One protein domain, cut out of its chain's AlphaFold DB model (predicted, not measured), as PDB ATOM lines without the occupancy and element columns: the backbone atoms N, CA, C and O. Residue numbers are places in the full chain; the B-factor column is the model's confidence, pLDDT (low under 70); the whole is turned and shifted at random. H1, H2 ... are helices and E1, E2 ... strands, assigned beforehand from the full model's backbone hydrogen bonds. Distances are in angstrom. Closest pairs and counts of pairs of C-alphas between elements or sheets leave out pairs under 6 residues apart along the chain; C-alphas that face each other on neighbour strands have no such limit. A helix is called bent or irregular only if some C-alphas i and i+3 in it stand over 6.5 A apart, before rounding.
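Overview. This is residues 842 to 863 and 940 to 1046 of the 1046 residues of the protein "Double Clp-N motif-containing P-loop nucleosidetriphosphate hydrolases superfamily protein" of Striga asiatica (UniProt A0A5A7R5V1). Look first for a narrow sheet of three strands, in which the long E1 and E3 run side by side and the short E2 pairs with part of E3; the long helix H2 packs slantwise over E2, H4 packs on H2 at a slant, H3 grazes the sheet, and H1 packs on H3. After E3 an irregular tail, residues 1026 to 1046, swings out, sticks out at residues 1031 to 1036, and folds back to pair briefly with E1. The printed part has 129 residues with four named helices and three named strands, in the order H1 E1 H2 E2 H3 H4 E3, of mixed class. The sheet, E1 E3 E2, is mixed, and the whole is compact, with a radius of gyration of the C-alphas of 15.3 A, but elongated, spanning 47 by 31 by 25 A.

Arrangement. Begin at the inner strand E3, residues 1016 to 1025, which is antiparallel to the edge strand E1, residues 854 to 862; look for N 859 and O 1019, 2.9 A apart. E3 is parallel to the other edge strand E2, residues 967 to 970, with N 969 and O 1018 2.8 A apart. H2, residues 942 to 962, is on the sheet over E2 at a height of 7.7 A, only just slantwise at 33 degrees on the local plane. H4, residues 989 to 1007, only grazes the sheet with residues 997 to 1004, and touches H2 residues 953 to 961 at a steep tilt of 41 degrees, the same way; the closest C-alphas, of Val 961 and Lys 1005, are 5.5 A apart. H3, residues 972 to 984, only grazes the sheet with residues 973 to 978, and touches H2 residues 945 to 950, about perpendicular at 81 degrees, closest at the C-alphas of Arg 946 and Ala 975, 5.6 A. H1, residues 843 to 849, is not on the sheet; it touches H3, closest at the C-alphas of Val 846 and Gly 980, 5.2 A. E2, H3, H4 and E3 form a strand-helix-strand unit, two parallel neighbour strands with helices between, with a left-handed crossover. Every O i to N i+4 pair is within hydrogen-bond range in H1, H2 and H3; in H4 12 of 15 are.

Along the chain. Find C-alpha 843 at (13.320, 6.073, 48.572), where H1 begins. H2 measures 29.6 A, H4 25.7 A with a kink of 34 degrees near residue 996, and E1 25.7 A. E3 runs 26.3 A to C-alpha 1025 at (-6.479, 9.544, 47.456).

Size, cuts and confidence. The C-alphas farthest apart, of Asp 1012 and Ser 1033, are 48.9 A apart. Residues 864 to 939 are not printed; C-alphas 863 and 940 are 34.3 A apart. No link printed whole is long. Confidence is low at 39 residues, among them 1023 to 1038.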
ATOM      1  N   ASP A 842      14.234   9.181  52.073       66.44
ATOM      2  CA  ASP A 842      14.245   7.718  51.931       66.44
ATOM      3  C   ASP A 842      13.403   7.296  50.717       66.44
ATOM      4  O   ASP A 842      12.191   7.534  50.683       66.44
ATOM      5  N   GLU A 843      14.018   6.612  49.746       68.50
ATOM      6  CA  GLU A 843      13.320   6.073  48.572       68.50
ATOM      7  C   GLU A 843      12.126   5.187  48.957       68.50
ATOM      8  O   GLU A 843      11.108   5.212  48.273       68.50
ATOM      9  N   ARG A 844      12.185   4.433  50.065       66.12
ATOM     10  CA  ARG A 844      11.060   3.585  50.508       66.12
ATOM     11  C   ARG A 844       9.854   4.423  50.925       66.12
ATOM     12  O   ARG A 844       8.725   4.049  50.607       66.12
ATOM     13  N   LYS A 845      10.091   5.563  51.583       68.44
ATOM     14  CA  LYS A 845       9.052   6.542  51.919       68.44
ATOM     15  C   LYS A 845       8.483   7.166  50.644       68.44
ATOM     16  O   LYS A 845       7.270   7.115  50.460       68.44
ATOM     17  N   VAL A 846       9.331   7.634  49.723       71.88
ATOM     18  CA  VAL A 846       8.890   8.214  48.435       71.88
ATOM     19  C   VAL A 846       8.034   7.235  47.625       71.88
ATOM     20  O   VAL A 846       6.920   7.578  47.232       71.88
ATOM     21  N   ASN A 847       8.491   5.985  47.481       66.25
ATOM     22  CA  ASN A 847       7.764   4.901  46.810       66.25
ATOM     23  C   ASN A 847       6.376   4.634  47.435       66.25
ATOM     24  O   ASN A 847       5.485   4.126  46.754       66.25
ATOM     25  N   SER A 848       6.193   4.927  48.731       67.31
ATOM     26  CA  SER A 848       4.898   4.806  49.417       67.31
ATOM     27  C   SER A 848       4.003   6.034  49.211       67.31
ATOM     28  O   SER A 848       2.799   5.886  49.032       67.31
ATOM     29  N   THR A 849       4.588   7.233  49.165       66.50
ATOM     30  CA  THR A 849       3.879   8.511  48.984       66.50
ATOM     31  C   THR A 849       3.386   8.713  47.546       66.50
ATOM     32  O   THR A 849       2.315   9.281  47.346       66.50
ATOM     33  N   ALA A 850       4.116   8.190  46.555       61.19
ATOM     34  CA  ALA A 850       3.722   8.174  45.142       61.19
ATOM     35  C   ALA A 850       2.740   7.032  44.777       61.19
ATOM     36  O   ALA A 850       2.332   6.896  43.626       61.19
ATOM     37  N   GLY A 851       2.388   6.163  45.733       58.38
ATOM     38  CA  GLY A 851       1.684   4.904  45.481       58.38
ATOM     39  C   GLY A 851       0.157   5.005  45.417       58.38
ATOM     40  O   GLY A 851      -0.519   4.506  46.315       58.38
ATOM     41  N   GLY A 852      -0.402   5.558  44.338       63.00
ATOM     42  CA  GLY A 852      -1.848   5.523  44.076       63.00
ATOM     43  C   GLY A 852      -2.276   6.404  42.904       63.00
ATOM     44  O   GLY A 852      -1.478   7.175  42.387       63.00
ATOM     45  N   SER A 853      -3.546   6.326  42.500       63.78
ATOM     46  CA  SER A 853      -4.163   7.361  41.660       63.78
ATOM     47  C   SER A 853      -4.611   8.518  42.554       63.78
ATOM     48  O   SER A 853      -5.601   8.389  43.279       63.78
ATOM     49  N   TRP A 854      -3.862   9.618  42.519       78.44
ATOM     50  CA  TRP A 854      -4.139  10.851  43.258       78.44
ATOM     51  C   TRP A 854      -4.413  12.006  42.293       78.44
ATOM     52  O   TRP A 854      -3.885  12.034  41.184       78.44
ATOM     53  N   GLN A 855      -5.245  12.960  42.714       80.38
ATOM     54  CA  GLN A 855      -5.588  14.142  41.918       80.38
ATOM     55  C   GLN A 855      -5.382  15.418  42.734       80.38
ATOM     56  O   GLN A 855      -5.624  15.437  43.944       80.38
ATOM     57  N   LEU A 856      -4.919  16.474  42.066       85.12
ATOM     58  CA  LEU A 856      -4.761  17.809  42.638       85.12
ATOM     59  C   LEU A 856      -6.000  18.667  42.364       85.12
ATOM     60  O   LEU A 856      -6.585  18.576  41.284       85.12
ATOM     61  N   GLY A 857      -6.323  19.545  43.309       83.75
ATOM     62  CA  GLY A 857      -7.338  20.587  43.184       83.75
ATOM     63  C   GLY A 857      -6.839  21.937  43.711       83.75
ATOM     64  O   GLY A 857      -6.009  21.998  44.626       83.75
ATOM     65  N   LEU A 858      -7.336  23.027  43.127       84.44
ATOM     66  CA  LEU A 858      -7.078  24.409  43.534       84.44
ATOM     67  C   LEU A 858      -8.299  24.968  44.267       84.44
ATOM     68  O   LEU A 858      -9.354  25.175  43.678       84.44
ATOM     69  N   ILE A 859      -8.151  25.253  45.561       82.81
ATOM     70  CA  ILE A 859      -9.241  25.759  46.401       82.81
ATOM     71  C   ILE A 859      -8.982  27.227  46.742       82.81
ATOM     72  O   ILE A 859      -8.095  27.537  47.540       82.81
ATOM     73  N   VAL A 860      -9.785  28.131  46.178       82.38
ATOM     74  CA  VAL A 860      -9.807  29.546  46.585       82.38
ATOM     75  C   VAL A 860     -10.440  29.664  47.972       82.38
ATOM     76  O   VAL A 860     -11.497  29.090  48.239       82.38
ATOM     77  N   ARG A 861      -9.800  30.415  48.868       78.62
ATOM     78  CA  ARG A 861     -10.297  30.730  50.211       78.62
ATOM     79  C   ARG A 861     -10.115  32.208  50.513       78.62
ATOM     80  O   ARG A 861      -9.163  32.837  50.053       78.62
ATOM     81  N   GLU A 862     -11.005  32.742  51.338       71.31
ATOM     82  CA  GLU A 862     -10.837  34.079  51.893       71.31
ATOM     83  C   GLU A 862      -9.869  34.056  53.090       71.31
ATOM     84  O   GLU A 862      -9.849  33.134  53.913       71.31
ATOM     85  N   LYS A 863      -9.022  35.076  53.153       62.28
ATOM     86  CA  LYS A 863      -7.901  35.252  54.072       62.28
ATOM     87  C   LYS A 863      -8.421  35.687  55.434       62.28
ATOM     88  O   LYS A 863      -8.534  36.877  55.715       62.28
ATOM     89  N   VAL A 940      19.854  13.305  49.558       82.31
ATOM     90  CA  VAL A 940      18.881  14.334  49.185       82.31
ATOM     91  C   VAL A 940      18.194  14.873  50.438       82.31
ATOM     92  O   VAL A 940      17.552  14.125  51.175       82.31
ATOM     93  N   GLN A 941      18.340  16.174  50.701       81.38
ATOM     94  CA  GLN A 941      17.704  16.851  51.836       81.38
ATOM     95  C   GLN A 941      16.245  17.183  51.502       81.38
ATOM     96  O   GLN A 941      15.980  17.998  50.613       81.38
ATOM     97  N   ALA A 942      15.294  16.599  52.234       79.06
ATOM     98  CA  ALA A 942      13.869  16.726  51.913       79.06
ATOM     99  C   ALA A 942      13.374  18.188  51.979       79.06
ATOM    100  O   ALA A 942      12.641  18.644  51.106       79.06
ATOM    101  N   GLU A 943      13.854  18.952  52.964       80.94
ATOM    102  CA  GLU A 943      13.530  20.374  53.153       80.94
ATOM    103  C   GLU A 943      13.997  21.281  52.006       80.94
ATOM    104  O   GLU A 943      13.297  22.222  51.625       80.94
ATOM    105  N   ALA A 944      15.180  21.019  51.443       84.88
ATOM    106  CA  ALA A 944      15.696  21.797  50.318       84.88
ATOM    107  C   ALA A 944      14.844  21.558  49.062       84.88
ATOM    108  O   ALA A 944      14.490  22.502  48.352       84.88
ATOM    109  N   VAL A 945      14.456  20.300  48.838       85.38
ATOM    110  CA  VAL A 945      13.658  19.881  47.684       85.38
ATOM    111  C   VAL A 945      12.214  20.386  47.779       85.38
ATOM    112  O   VAL A 945      11.739  21.025  46.838       85.38
ATOM    113  N   ARG A 946      11.535  20.216  48.927       84.88
ATOM    114  CA  ARG A 946      10.191  20.786  49.162       84.88
ATOM    115  C   ARG A 946      10.156  22.291  48.899       84.88
ATOM    116  O   ARG A 946       9.245  22.781  48.230       84.88
ATOM    117  N   ARG A 947      11.156  23.028  49.393       86.88
ATOM    118  CA  ARG A 947      11.242  24.489  49.242       86.88
ATOM    119  C   ARG A 947      11.356  24.922  47.783       86.88
ATOM    120  O   ARG A 947      10.693  25.879  47.395       86.88
ATOM    121  N   GLU A 948      12.158  24.228  46.979       86.56
ATOM    122  CA  GLU A 948      12.347  24.579  45.568       86.56
ATOM    123  C   GLU A 948      11.133  24.196  44.702       86.56
ATOM    124  O   GLU A 948      10.752  24.978  43.833       86.56
ATOM    125  N   ILE A 949      10.448  23.078  44.994       88.62
ATOM    126  CA  ILE A 949       9.153  22.735  44.368       88.62
ATOM    127  C   ILE A 949       8.126  23.841  44.646       88.62
ATOM    128  O   ILE A 949       7.548  24.403  43.711       88.62
ATOM    129  N   LYS A 950       7.943  24.210  45.923       89.75
ATOM    130  CA  LYS A 950       7.020  25.284  46.328       89.75
ATOM    131  C   LYS A 950       7.371  26.618  45.657       89.75
ATOM    132  O   LYS A 950       6.479  27.297  45.158       89.75
ATOM    133  N   LYS A 951       8.662  26.959  45.580       89.50
ATOM    134  CA  LYS A 951       9.175  28.165  44.911       89.50
ATOM    135  C   LYS A 951       8.883  28.183  43.407       89.50
ATOM    136  O   LYS A 951       8.398  29.201  42.924       89.50
ATOM    137  N   LYS A 952       9.130  27.096  42.668       88.06
ATOM    138  CA  LYS A 952       8.865  27.038  41.215       88.06
ATOM    139  C   LYS A 952       7.375  27.192  40.897       88.06
ATOM    140  O   LYS A 952       7.022  27.992  40.034       88.06
ATOM    141  N   ILE A 953       6.506  26.503  41.642       88.56
ATOM    142  CA  ILE A 953       5.047  26.615  41.475       88.56
ATOM    143  C   ILE A 953       4.562  28.030  41.842       88.56
ATOM    144  O   ILE A 953       3.764  28.606  41.107       88.56
ATOM    145  N   ALA A 954       5.079  28.623  42.925       87.25
ATOM    146  CA  ALA A 954       4.723  29.986  43.326       87.25
ATOM    147  C   ALA A 954       5.169  31.052  42.309       87.25
ATOM    148  O   ALA A 954       4.392  31.953  42.008       87.25
ATOM    149  N   VAL A 955       6.370  30.931  41.728       88.06
ATOM    150  CA  VAL A 955       6.837  31.843  40.665       88.06
ATOM    151  C   VAL A 955       5.904  31.785  39.453       88.06
ATOM    152  O   VAL A 955       5.444  32.836  39.010       88.06
ATOM    153  N   ARG A 956       5.542  30.585  38.972       86.56
ATOM    154  CA  ARG A 956       4.583  30.454  37.860       86.56
ATOM    155  C   ARG A 956       3.195  30.984  38.211       86.56
ATOM    156  O   ARG A 956       2.565  31.619  37.374       86.56
ATOM    157  N   PHE A 957       2.729  30.801  39.446       85.44
ATOM    158  CA  PHE A 957       1.463  31.386  39.896       85.44
ATOM    159  C   PHE A 957       1.478  32.923  39.812       85.44
ATOM    160  O   PHE A 957       0.539  33.520  39.286       85.44
ATOM    161  N   SER A 958       2.557  33.564  40.274       84.12
ATOM    162  CA  SER A 958       2.719  35.023  40.225       84.12
ATOM    163  C   SER A 958       2.847  35.579  38.802       84.12
ATOM    164  O   SER A 958       2.363  36.684  38.549       84.12
ATOM    165  N   GLU A 959       3.474  34.834  37.886       84.31
ATOM    166  CA  GLU A 959       3.564  35.184  36.460       84.31
ATOM    167  C   GLU A 959       2.195  35.090  35.769       84.31
ATOM    168  O   GLU A 959       1.761  36.056  35.137       84.31
ATOM    169  N   GLU A 960       1.488  33.964  35.921       81.69
ATOM    170  CA  GLU A 960       0.245  33.716  35.184       81.69
ATOM    171  C   GLU A 960      -0.958  34.452  35.784       81.69
ATOM    172  O   GLU A 960      -1.679  35.130  35.053       81.69
ATOM    173  N   VAL A 961      -1.199  34.382  37.101       76.75
ATOM    174  CA  VAL A 961      -2.383  35.012  37.727       76.75
ATOM    175  C   VAL A 961      -2.219  36.534  37.829       76.75
ATOM    176  O   VAL A 961      -3.182  37.268  37.595       76.75
ATOM    177  N   GLY A 962      -0.984  37.002  38.044       59.84
ATOM    178  CA  GLY A 962      -0.585  38.404  37.911       59.84
ATOM    179  C   GLY A 962      -0.314  39.122  39.235       59.84
ATOM    180  O   GLY A 962      -1.165  39.852  39.735       59.84
ATOM    181  N   GLY A 963       0.919  39.003  39.732       60.81
ATOM    182  CA  GLY A 963       1.456  39.854  40.800       60.81
ATOM    183  C   GLY A 963       1.091  39.455  42.235       60.81
ATOM    184  O   GLY A 963       0.409  38.468  42.489       60.81
ATOM    185  N   ASP A 964       1.584  40.251  43.187       61.06
ATOM    186  CA  ASP A 964       1.615  39.975  44.638       61.06
ATOM    187  C   ASP A 964       0.248  40.156  45.350       61.06
ATOM    188  O   ASP A 964       0.178  40.372  46.558       61.06
ATOM    189  N   GLU A 965      -0.860  40.128  44.599       66.56
ATOM    190  CA  GLU A 965      -2.207  40.363  45.141       66.56
ATOM    191  C   GLU A 965      -2.856  39.098  45.710       66.56
ATOM    192  O   GLU A 965      -3.578  39.186  46.701       66.56
ATOM    193  N   VAL A 966      -2.584  37.929  45.122       73.75
ATOM    194  CA  VAL A 966      -3.136  36.635  45.549       73.75
ATOM    195  C   VAL A 966      -1.988  35.730  45.987       73.75
ATOM    196  O   VAL A 966      -1.024  35.541  45.249       73.75
ATOM    197  N   ALA A 967      -2.088  35.144  47.179       77.69
ATOM    198  CA  ALA A 967      -1.077  34.213  47.683       77.69
ATOM    199  C   ALA A 967      -1.441  32.759  47.347       77.69
ATOM    200  O   ALA A 967      -2.604  32.374  47.482       77.69
ATOM    201  N   ILE A 968      -0.447  31.938  46.985       84.19
ATOM    202  CA  ILE A 968      -0.611  30.485  46.848       84.19
ATOM    203  C   ILE A 968      -0.041  29.738  48.064       84.19
ATOM    204  O   ILE A 968       1.132  29.873  48.415       84.19
ATOM    205  N   GLU A 969      -0.875  28.922  48.703       85.62
ATOM    206  CA  GLU A 969      -0.488  27.979  49.752       85.62
ATOM    207  C   GLU A 969      -0.298  26.574  49.171       85.62
ATOM    208  O   GLU A 969      -1.179  26.032  48.502       85.62
ATOM    209  N   ILE A 970       0.837  25.948  49.483       87.88
ATOM    210  CA  ILE A 970       1.159  24.574  49.082       87.88
ATOM    211  C   ILE A 970       1.550  23.802  50.343       87.88
ATOM    212  O   ILE A 970       2.482  24.199  51.050       87.88
ATOM    213  N   GLY A 971       0.841  22.710  50.635       83.50
ATOM    214  CA  GLY A 971       1.147  21.827  51.763       83.50
ATOM    215  C   GLY A 971       2.468  21.070  51.582       83.50
ATOM    216  O   GLY A 971       2.951  20.891  50.464       83.50
ATOM    217  N   ASP A 972       3.106  20.660  52.679       83.56
ATOM    218  CA  ASP A 972       4.307  19.807  52.623       83.56
ATOM    219  C   ASP A 972       3.974  18.369  52.200       83.56
ATOM    220  O   ASP A 972       4.758  17.744  51.499       83.56
ATOM    221  N   ASP A 973       2.769  17.898  52.520       82.38
ATOM    222  CA  ASP A 973       2.150  16.675  52.000       82.38
ATOM    223  C   ASP A 973       1.981  16.712  50.471       82.38
ATOM    224  O   ASP A 973       2.310  15.750  49.774       82.38
ATOM    225  N   VAL A 974       1.531  17.852  49.941       85.62
ATOM    226  CA  VAL A 974       1.366  18.077  48.498       85.62
ATOM    227  C   VAL A 974       2.731  18.138  47.807       85.62
ATOM    228  O   VAL A 974       2.923  17.525  46.756       85.62
ATOM    229  N   ALA A 975       3.702  18.825  48.416       86.00
ATOM    230  CA  ALA A 975       5.072  18.885  47.915       86.00
ATOM    231  C   ALA A 975       5.765  17.507  47.939       86.00
ATOM    232  O   ALA A 975       6.475  17.188  46.988       86.00
ATOM    233  N   ASP A 976       5.519  16.674  48.955       83.56
ATOM    234  CA  ASP A 976       6.049  15.305  49.038       83.56
ATOM    235  C   ASP A 976       5.394  14.357  48.009       83.56
ATOM    236  O   ASP A 976       6.085  13.489  47.466       83.56
ATOM    237  N   LYS A 977       4.107  14.535  47.657       83.38
ATOM    238  CA  LYS A 977       3.483  13.798  46.533       83.38
ATOM    239  C   LYS A 977       4.008  14.237  45.166       83.38
ATOM    240  O   LYS A 977       4.356  13.377  44.361       83.38
ATOM    241  N   ILE A 978       4.137  15.543  44.918       85.94
ATOM    242  CA  ILE A 978       4.739  16.066  43.676       85.94
ATOM    243  C   ILE A 978       6.195  15.601  43.551       85.94
ATOM    244  O   ILE A 978       6.605  15.161  42.477       85.94
ATOM    245  N   LEU A 979       6.958  15.613  44.651       84.56
ATOM    246  CA  LEU A 979       8.299  15.037  44.697       84.56
ATOM    247  C   LEU A 979       8.275  13.558  44.301       84.56
ATOM    248  O   LEU A 979       9.030  13.168  43.416       84.56
ATOM    249  N   GLY A 980       7.397  12.750  44.900       81.94
ATOM    250  CA  GLY A 980       7.275  11.332  44.564       81.94
ATOM    251  C   GLY A 980       6.912  11.064  43.106       81.94
ATOM    252  O   GLY A 980       7.484  10.157  42.502       81.94
ATOM    253  N   GLY A 981       6.057  11.897  42.513       81.56
ATOM    254  CA  GLY A 981       5.786  11.860  41.079       81.56
ATOM    255  C   GLY A 981       7.046  12.116  40.243       81.56
ATOM    256  O   GLY A 981       7.454  11.255  39.467       81.56
ATOM    257  N   VAL A 982       7.735  13.240  40.475       82.31
ATOM    258  CA  VAL A 982       8.983  13.625  39.771       82.31
ATOM    259  C   VAL A 982      10.146  12.638  40.011       82.31
ATOM    260  O   VAL A 982      11.064  12.541  39.189       82.31
ATOM    261  N   TRP A 983      10.123  11.884  41.114       81.31
ATOM    262  CA  TRP A 983      11.108  10.843  41.449       81.31
ATOM    263  C   TRP A 983      10.987   9.599  40.554       81.31
ATOM    264  O   TRP A 983      11.986   8.931  40.268       81.31
ATOM    265  N   HIS A 984       9.767   9.289  40.107       77.38
ATOM    266  CA  HIS A 984       9.464   8.127  39.271       77.38
ATOM    267  C   HIS A 984       9.290   8.465  37.792       77.38
ATOM    268  O   HIS A 984       9.733   7.680  36.952       77.38
ATOM    269  N   ASP A 985       8.657   9.596  37.488       75.75
ATOM    270  CA  ASP A 985       8.308   9.990  36.129       75.75
ATOM    271  C   ASP A 985       9.532  10.406  35.297       75.75
ATOM    272  O   ASP A 985      10.595  10.767  35.816       75.75
ATOM    273  N   GLU A 986       9.381  10.352  33.979       70.62
ATOM    274  CA  GLU A 986      10.405  10.725  33.007       70.62
ATOM    275  C   GLU A 986      10.343  12.216  32.649       70.62
ATOM    276  O   GLU A 986      11.341  12.755  32.170       70.62
ATOM    277  N   THR A 987       9.223  12.892  32.938       77.00
ATOM    278  CA  THR A 987       9.096  14.348  32.795       77.00
ATOM    279  C   THR A 987      10.013  15.103  33.768       77.00
ATOM    280  O   THR A 987      10.370  14.618  34.853       77.00
ATOM    281  N   SER A 988      10.417  16.317  33.380       82.31
ATOM    282  CA  SER A 988      10.999  17.278  34.321       82.31
ATOM    283  C   SER A 988       9.897  18.014  35.085       82.31
ATOM    284  O   SER A 988       8.772  18.165  34.600       82.31
ATOM    285  N   LEU A 989      10.227  18.499  36.287       85.44
ATOM    286  CA  LEU A 989       9.304  19.296  37.103       85.44
ATOM    287  C   LEU A 989       8.803  20.510  36.307       85.44
ATOM    288  O   LEU A 989       7.613  20.797  36.309       85.44
ATOM    289  N   GLU A 990       9.705  21.172  35.587       83.12
ATOM    290  CA  GLU A 990       9.432  22.242  34.636       83.12
ATOM    291  C   GLU A 990       8.387  21.824  33.593       83.12
ATOM    292  O   GLU A 990       7.341  22.459  33.509       83.12
ATOM    293  N   GLN A 991       8.619  20.744  32.841       84.69
ATOM    294  CA  GLN A 991       7.698  20.291  31.788       84.69
ATOM    295  C   GLN A 991       6.299  19.960  32.333       84.69
ATOM    296  O   GLN A 991       5.301  20.316  31.703       84.69
ATOM    297  N   TRP A 992       6.210  19.349  33.520       87.69
ATOM    298  CA  TRP A 992       4.925  19.103  34.178       87.69
ATOM    299  C   TRP A 992       4.247  20.402  34.652       87.69
ATOM    300  O   TRP A 992       3.052  20.584  34.418       87.69
ATOM    301  N   VAL A 993       4.986  21.352  35.243       86.75
ATOM    302  CA  VAL A 993       4.421  22.658  35.635       86.75
ATOM    303  C   VAL A 993       3.908  23.435  34.409       86.75
ATOM    304  O   VAL A 993       2.805  23.982  34.449       86.75
ATOM    305  N   GLU A 994       4.657  23.450  33.304       85.44
ATOM    306  CA  GLU A 994       4.256  24.129  32.062       85.44
ATOM    307  C   GLU A 994       3.042  23.467  31.387       85.44
ATOM    308  O   GLU A 994       2.200  24.173  30.832       85.44
ATOM    309  N   GLY A 995       2.957  22.131  31.410       84.81
ATOM    310  CA  GLY A 995       1.908  21.367  30.726       84.81
ATOM    311  C   GLY A 995       0.617  21.176  31.525       84.81
ATOM    312  O   GLY A 995      -0.451  21.074  30.926       84.81
ATOM    313  N   VAL A 996       0.699  21.134  32.860       85.62
ATOM    314  CA  VAL A 996      -0.429  20.797  33.749       85.62
ATOM    315  C   VAL A 996      -0.808  21.947  34.682       85.62
ATOM    316  O   VAL A 996      -1.995  22.209  34.864       85.62
ATOM    317  N   ILE A 997       0.161  22.663  35.262       86.00
ATOM    318  CA  ILE A 997      -0.133  23.737  36.226       86.00
ATOM    319  C   ILE A 997      -0.525  25.052  35.532       86.00
ATOM    320  O   ILE A 997      -1.507  25.663  35.959       86.00
ATOM    321  N   ARG A 998       0.165  25.476  34.456       85.94
ATOM    322  CA  ARG A 998      -0.209  26.712  33.725       85.94
ATOM    323  C   ARG A 998      -1.682  26.714  33.284       85.94
ATOM    324  O   ARG A 998      -2.363  27.673  33.642       85.94
ATOM    325  N   PRO A 999      -2.215  25.699  32.568       86.31
ATOM    326  CA  PRO A 999      -3.593  25.757  32.070       86.31
ATOM    327  C   PRO A 999      -4.629  25.907  33.193       86.31
ATOM    328  O   PRO A 999      -5.587  26.666  33.058       86.31
ATOM    329  N   SER A1000      -4.404  25.255  34.337       85.25
ATOM    330  CA  SER A1000      -5.266  25.393  35.514       85.25
ATOM    331  C   SER A1000      -5.121  26.754  36.214       85.25
ATOM    332  O   SER A1000      -6.094  27.244  36.786       85.25
ATOM    333  N   PHE A1001      -3.958  27.414  36.145       86.94
ATOM    334  CA  PHE A1001      -3.798  28.803  36.601       86.94
ATOM    335  C   PHE A1001      -4.446  29.819  35.642       86.94
ATOM    336  O   PHE A1001      -5.033  30.795  36.111       86.94
ATOM    337  N   GLU A1002      -4.412  29.582  34.327       83.75
ATOM    338  CA  GLU A1002      -5.160  30.375  33.338       83.75
ATOM    339  C   GLU A1002      -6.677  30.250  33.553       83.75
ATOM    340  O   GLU A1002      -7.381  31.261  33.629       83.75
ATOM    341  N   GLU A1003      -7.188  29.028  33.731       85.00
ATOM    342  CA  GLU A1003      -8.601  28.789  34.045       85.00
ATOM    343  C   GLU A1003      -9.008  29.449  35.373       85.00
ATOM    344  O   GLU A1003     -10.039  30.124  35.445       85.00
ATOM    345  N   LEU A1004      -8.171  29.338  36.408       83.31
ATOM    346  CA  LEU A1004      -8.400  30.003  37.688       83.31
ATOM    347  C   LEU A1004      -8.466  31.530  37.531       83.31
ATOM    348  O   LEU A1004      -9.365  32.166  38.079       83.31
ATOM    349  N   LYS A1005      -7.563  32.126  36.744       82.00
ATOM    350  CA  LYS A1005      -7.544  33.569  36.447       82.00
ATOM    351  C   LYS A1005      -8.827  34.042  35.758       82.00
ATOM    352  O   LYS A1005      -9.286  35.147  36.040       82.00
ATOM    353  N   MET A1006      -9.420  33.206  34.903       80.25
ATOM    354  CA  MET A1006     -10.704  33.474  34.240       80.25
ATOM    355  C   MET A1006     -11.919  33.317  35.172       80.25
ATOM    356  O   MET A1006     -12.955  33.934  34.924       80.25
ATOM    357  N   ARG A1007     -11.802  32.520  36.242       79.81
ATOM    358  CA  ARG A1007     -12.854  32.295  37.254       79.81
ATOM    359  C   ARG A1007     -12.756  33.230  38.473       79.81
ATOM    360  O   ARG A1007     -13.739  33.389  39.196       79.81
ATOM    361  N   LEU A1008     -11.596  33.843  38.725       76.62
ATOM    362  CA  LEU A1008     -11.343  34.703  39.889       76.62
ATOM    363  C   LEU A1008     -12.141  36.027  39.836       76.62
ATOM    364  O   LEU A1008     -12.018  36.774  38.863       76.62
ATOM    365  N   PRO A1009     -12.886  36.396  40.900       67.81
ATOM    366  CA  PRO A1009     -13.637  37.650  40.939       67.81
ATOM    367  C   PRO A1009     -12.778  38.909  40.728       67.81
ATOM    368  O   PRO A1009     -11.616  38.986  41.135       67.81
ATOM    369  N   ASN A1010     -13.390  39.955  40.167       61.78
ATOM    370  CA  ASN A1010     -12.802  41.297  40.035       61.78
ATOM    371  C   ASN A1010     -13.002  42.163  41.305       61.78
ATOM    372  O   ASN A1010     -13.171  43.375  41.210       61.78
ATOM    373  N   GLY A1011     -13.058  41.530  42.484       60.84
ATOM    374  CA  GLY A1011     -13.161  42.202  43.787       60.84
ATOM    375  C   GLY A1011     -11.793  42.567  44.377       60.84
ATOM    376  O   GLY A1011     -10.791  42.574  43.663       60.84
ATOM    377  N   ASP A1012     -11.729  42.827  45.689       60.56
ATOM    378  CA  ASP A1012     -10.448  43.009  46.387       60.56
ATOM    379  C   ASP A1012      -9.696  41.673  46.495       60.56
ATOM    380  O   ASP A1012      -9.901  40.874  47.408       60.56
ATOM    381  N   ARG A1013      -8.806  41.428  45.532       63.38
ATOM    382  CA  ARG A1013      -8.035  40.184  45.424       63.38
ATOM    383  C   ARG A1013      -7.068  39.964  46.592       63.38
ATOM    384  O   ARG A1013      -6.684  38.824  46.836       63.38
ATOM    385  N   ARG A1014      -6.754  41.000  47.381       61.97
ATOM    386  CA  ARG A1014      -5.817  40.935  48.523       61.97
ATOM    387  C   ARG A1014      -6.350  40.143  49.716       61.97
ATOM    388  O   ARG A1014      -5.563  39.757  50.596       61.97
ATOM    389  N   SER A1015      -7.660  39.878  49.744       64.75
ATOM    390  CA  SER A1015      -8.287  38.943  50.681       64.75
ATOM    391  C   SER A1015      -8.275  37.489  50.193       64.75
ATOM    392  O   SER A1015      -8.743  36.628  50.928       64.75
ATOM    393  N   MET A1016      -7.739  37.161  49.012       73.44
ATOM    394  CA  MET A1016      -7.797  35.797  48.470       73.44
ATOM    395  C   MET A1016      -6.487  35.020  48.653       73.44
ATOM    396  O   MET A1016      -5.382  35.532  48.460       73.44
ATOM    397  N   VAL A1017      -6.631  33.745  49.017       80.69
ATOM    398  CA  VAL A1017      -5.551  32.757  49.102       80.69
ATOM    399  C   VAL A1017      -5.983  31.514  48.334       80.69
ATOM    400  O   VAL A1017      -7.058  30.967  48.576       80.69
ATOM    401  N   VAL A1018      -5.147  31.052  47.413       83.69
ATOM    402  CA  VAL A1018      -5.374  29.827  46.642       83.69
ATOM    403  C   VAL A1018      -4.582  28.713  47.301       83.69
ATOM    404  O   VAL A1018      -3.365  28.817  47.412       83.69
ATOM    405  N   ARG A1019      -5.229  27.635  47.743       84.69
ATOM    406  CA  ARG A1019      -4.521  26.465  48.275       84.69
ATOM    407  C   ARG A1019      -4.522  25.331  47.257       84.69
ATOM    408  O   ARG A1019      -5.589  24.895  46.832       84.69
ATOM    409  N   LEU A1020      -3.338  24.820  46.928       85.50
ATOM    410  CA  LEU A1020      -3.179  23.554  46.212       85.50
ATOM    411  C   LEU A1020      -3.371  22.396  47.207       85.50
ATOM    412  O   LEU A1020      -2.721  22.367  48.255       85.50
ATOM    413  N   VAL A1021      -4.277  21.469  46.897       84.50
ATOM    414  CA  VAL A1021      -4.709  20.365  47.776       84.50
ATOM    415  C   VAL A1021      -4.753  19.054  46.983       84.50
ATOM    416  O   VAL A1021      -4.965  19.065  45.775       84.50
ATOM    417  N   VAL A1022      -4.560  17.915  47.652       81.56
ATOM    418  CA  VAL A1022      -4.824  16.583  47.080       81.56
ATOM    419  C   VAL A1022      -6.279  16.214  47.372       81.56
ATOM    420  O   VAL A1022      -6.661  16.069  48.531       81.56
ATOM    421  N   GLU A1023      -7.097  16.104  46.329       67.81
ATOM    422  CA  GLU A1023      -8.565  16.050  46.432       67.81
ATOM    423  C   GLU A1023      -9.129  14.622  46.404       67.81
ATOM    424  O   GLU A1023     -10.218  14.352  46.907       67.81
ATOM    425  N   SER A1024      -8.368  13.671  45.865       59.25
ATOM    426  CA  SER A1024      -8.693  12.246  45.914       59.25
ATOM    427  C   SER A1024      -7.440  11.427  46.177       59.25
ATOM    428  O   SER A1024      -6.407  11.640  45.543       59.25
ATOM    429  N   ASP A1025      -7.546  10.479  47.108       51.38
ATOM    430  CA  ASP A1025      -6.479   9.544  47.456       51.38
ATOM    431  C   ASP A1025      -7.072   8.146  47.667       51.38
ATOM    432  O   ASP A1025      -7.502   7.780  48.766       51.38
ATOM    433  N   SER A1026      -7.170   7.365  46.586       48.12
ATOM    434  CA  SER A1026      -7.852   6.062  46.569       48.12
ATOM    435  C   SER A1026      -7.005   4.944  47.200       48.12
ATOM    436  O   SER A1026      -6.768   3.894  46.602       48.12
ATOM    437  N   SER A1027      -6.559   5.166  48.435       43.56
ATOM    438  CA  SER A1027      -5.738   4.261  49.254       43.56
ATOM    439  C   SER A1027      -6.459   2.964  49.676       43.56
ATOM    440  O   SER A1027      -5.845   2.052  50.233       43.56
ATOM    441  N   GLY A1028      -7.759   2.840  49.386       41.00
ATOM    442  CA  GLY A1028      -8.591   1.682  49.705       41.00
ATOM    443  C   GLY A1028      -8.918   0.783  48.506       41.00
ATOM    444  O   GLY A1028      -9.743   1.136  47.673       41.00
ATOM    445  N   ARG A1029      -8.388  -0.450  48.524       36.47
ATOM    446  CA  ARG A1029      -8.825  -1.628  47.729       36.47
ATOM    447  C   ARG A1029      -8.719  -1.527  46.192       36.47
ATOM    448  O   ARG A1029      -9.719  -1.388  45.495       36.47
ATOM    449  N   GLY A1030      -7.539  -1.837  45.642       33.56
ATOM    450  CA  GLY A1030      -7.446  -2.214  44.224       33.56
ATOM    451  C   GLY A1030      -6.044  -2.514  43.695       33.56
ATOM    452  O   GLY A1030      -5.416  -1.641  43.110       33.56
ATOM    453  N   LYS A1031      -5.574  -3.769  43.787       37.78
ATOM    454  CA  LYS A1031      -4.420  -4.234  42.985       37.78
ATOM    455  C   LYS A1031      -4.846  -4.457  41.524       37.78
ATOM    456  O   LYS A1031      -5.030  -5.596  41.103       37.78
ATOM    457  N   LYS A1032      -5.025  -3.374  40.761       33.09
ATOM    458  CA  LYS A1032      -5.012  -3.435  39.288       33.09
ATOM    459  C   LYS A1032      -3.567  -3.583  38.780       33.09
ATOM    460  O   LYS A1032      -2.620  -3.422  39.552       33.09
ATOM    461  N   SER A1033      -3.404  -3.974  37.517       36.88
ATOM    462  CA  SER A1033      -2.097  -4.228  36.896       36.88
ATOM    463  C   SER A1033      -1.209  -2.980  36.896       36.88
ATOM    464  O   SER A1033      -1.671  -1.855  36.731       36.88
ATOM    465  N   ARG A1034       0.091  -3.191  37.118       41.34
ATOM    466  CA  ARG A1034       1.068  -2.157  37.503       41.34
ATOM    467  C   ARG A1034       1.718  -1.452  36.301       41.34
ATOM    468  O   ARG A1034       2.876  -1.066  36.380       41.34
ATOM    469  N   GLU A1035       1.001  -1.379  35.181       38.53
ATOM    470  CA  GLU A1035       1.586  -1.157  33.845       38.53
ATOM    471  C   GLU A1035       1.170   0.165  33.183       38.53
ATOM    472  O   GLU A1035       1.823   0.574  32.234       38.53
ATOM    473  N   ASN A1036       0.142   0.847  33.698       39.50
ATOM    474  CA  ASN A1036      -0.215   2.228  33.352       39.50
ATOM    475  C   ASN A1036      -0.788   2.912  34.604       39.50
ATOM    476  O   ASN A1036      -1.970   2.757  34.921       39.50
ATOM    477  N   VAL A1037       0.068   3.623  35.337       54.62
ATOM    478  CA  VAL A1037      -0.306   4.557  36.407       54.62
ATOM    479  C   VAL A1037       0.594   5.772  36.244       54.62
ATOM    480  O   VAL A1037       1.804   5.659  36.433       54.62
ATOM    481  N   ASP A1038       0.006   6.905  35.877       63.41
ATOM    482  CA  ASP A1038       0.740   8.159  35.723       63.41
ATOM    483  C   ASP A1038       1.161   8.654  37.115       63.41
ATOM    484  O   ASP A1038       0.336   8.788  38.022       63.41
ATOM    485  N   TRP A1039       2.465   8.858  37.317       74.44
ATOM    486  CA  TRP A1039       3.037   9.180  38.633       74.44
ATOM    487  C   TRP A1039       2.771  10.627  39.072       74.44
ATOM    488  O   TRP A1039       2.787  10.930  40.267       74.44
ATOM    489  N   LEU A1040       2.509  11.503  38.103       79.88
ATOM    490  CA  LEU A1040       2.026  12.868  38.268       79.88
ATOM    491  C   LEU A1040       0.638  12.977  37.614       79.88
ATOM    492  O   LEU A1040       0.402  12.333  36.590       79.88
ATOM    493  N   PRO A1041      -0.294  13.776  38.160       79.50
ATOM    494  CA  PRO A1041      -1.606  13.946  37.551       79.50
ATOM    495  C   PRO A1041      -1.504  14.769  36.258       79.50
ATOM    496  O   PRO A1041      -0.813  15.787  36.218       79.50
ATOM    497  N   ASN A1042      -2.245  14.358  35.223       78.88
ATOM    498  CA  ASN A1042      -2.294  15.035  33.917       78.88
ATOM    499  C   ASN A1042      -3.203  16.282  33.896       78.88
ATOM    500  O   ASN A1042      -3.256  16.992  32.894       78.88
ATOM    501  N   SER A1043      -3.965  16.529  34.963       76.88
ATOM    502  CA  SER A1043      -4.843  17.691  35.114       76.88
ATOM    503  C   SER A1043      -5.072  18.024  36.589       76.88
ATOM    504  O   SER A1043      -4.938  17.167  37.468       76.88
ATOM    505  N   ILE A1044      -5.427  19.282  36.856       81.75
ATOM    506  CA  ILE A1044      -5.749  19.802  38.189       81.75
ATOM    507  C   ILE A1044      -7.181  20.335  38.154       81.75
ATOM    508  O   ILE A1044      -7.572  20.984  37.185       81.75
ATOM    509  N   LEU A1045      -7.960  20.036  39.192       79.31
ATOM    510  CA  LEU A1045      -9.321  20.544  39.363       79.31
ATOM    511  C   LEU A1045      -9.290  22.018  39.806       79.31
ATOM    512  O   LEU A1045      -8.437  22.421  40.600       79.31
ATOM    513  N   VAL A1046     -10.210  22.821  39.269       75.31
ATOM    514  CA  VAL A1046     -10.317  24.289  39.418       75.31
ATOM    515  C   VAL A1046     -11.789  24.671  39.545       75.31
ATOM    516  O   VAL A1046     -12.629  23.903  39.014       75.31
TER     517      VAL A1046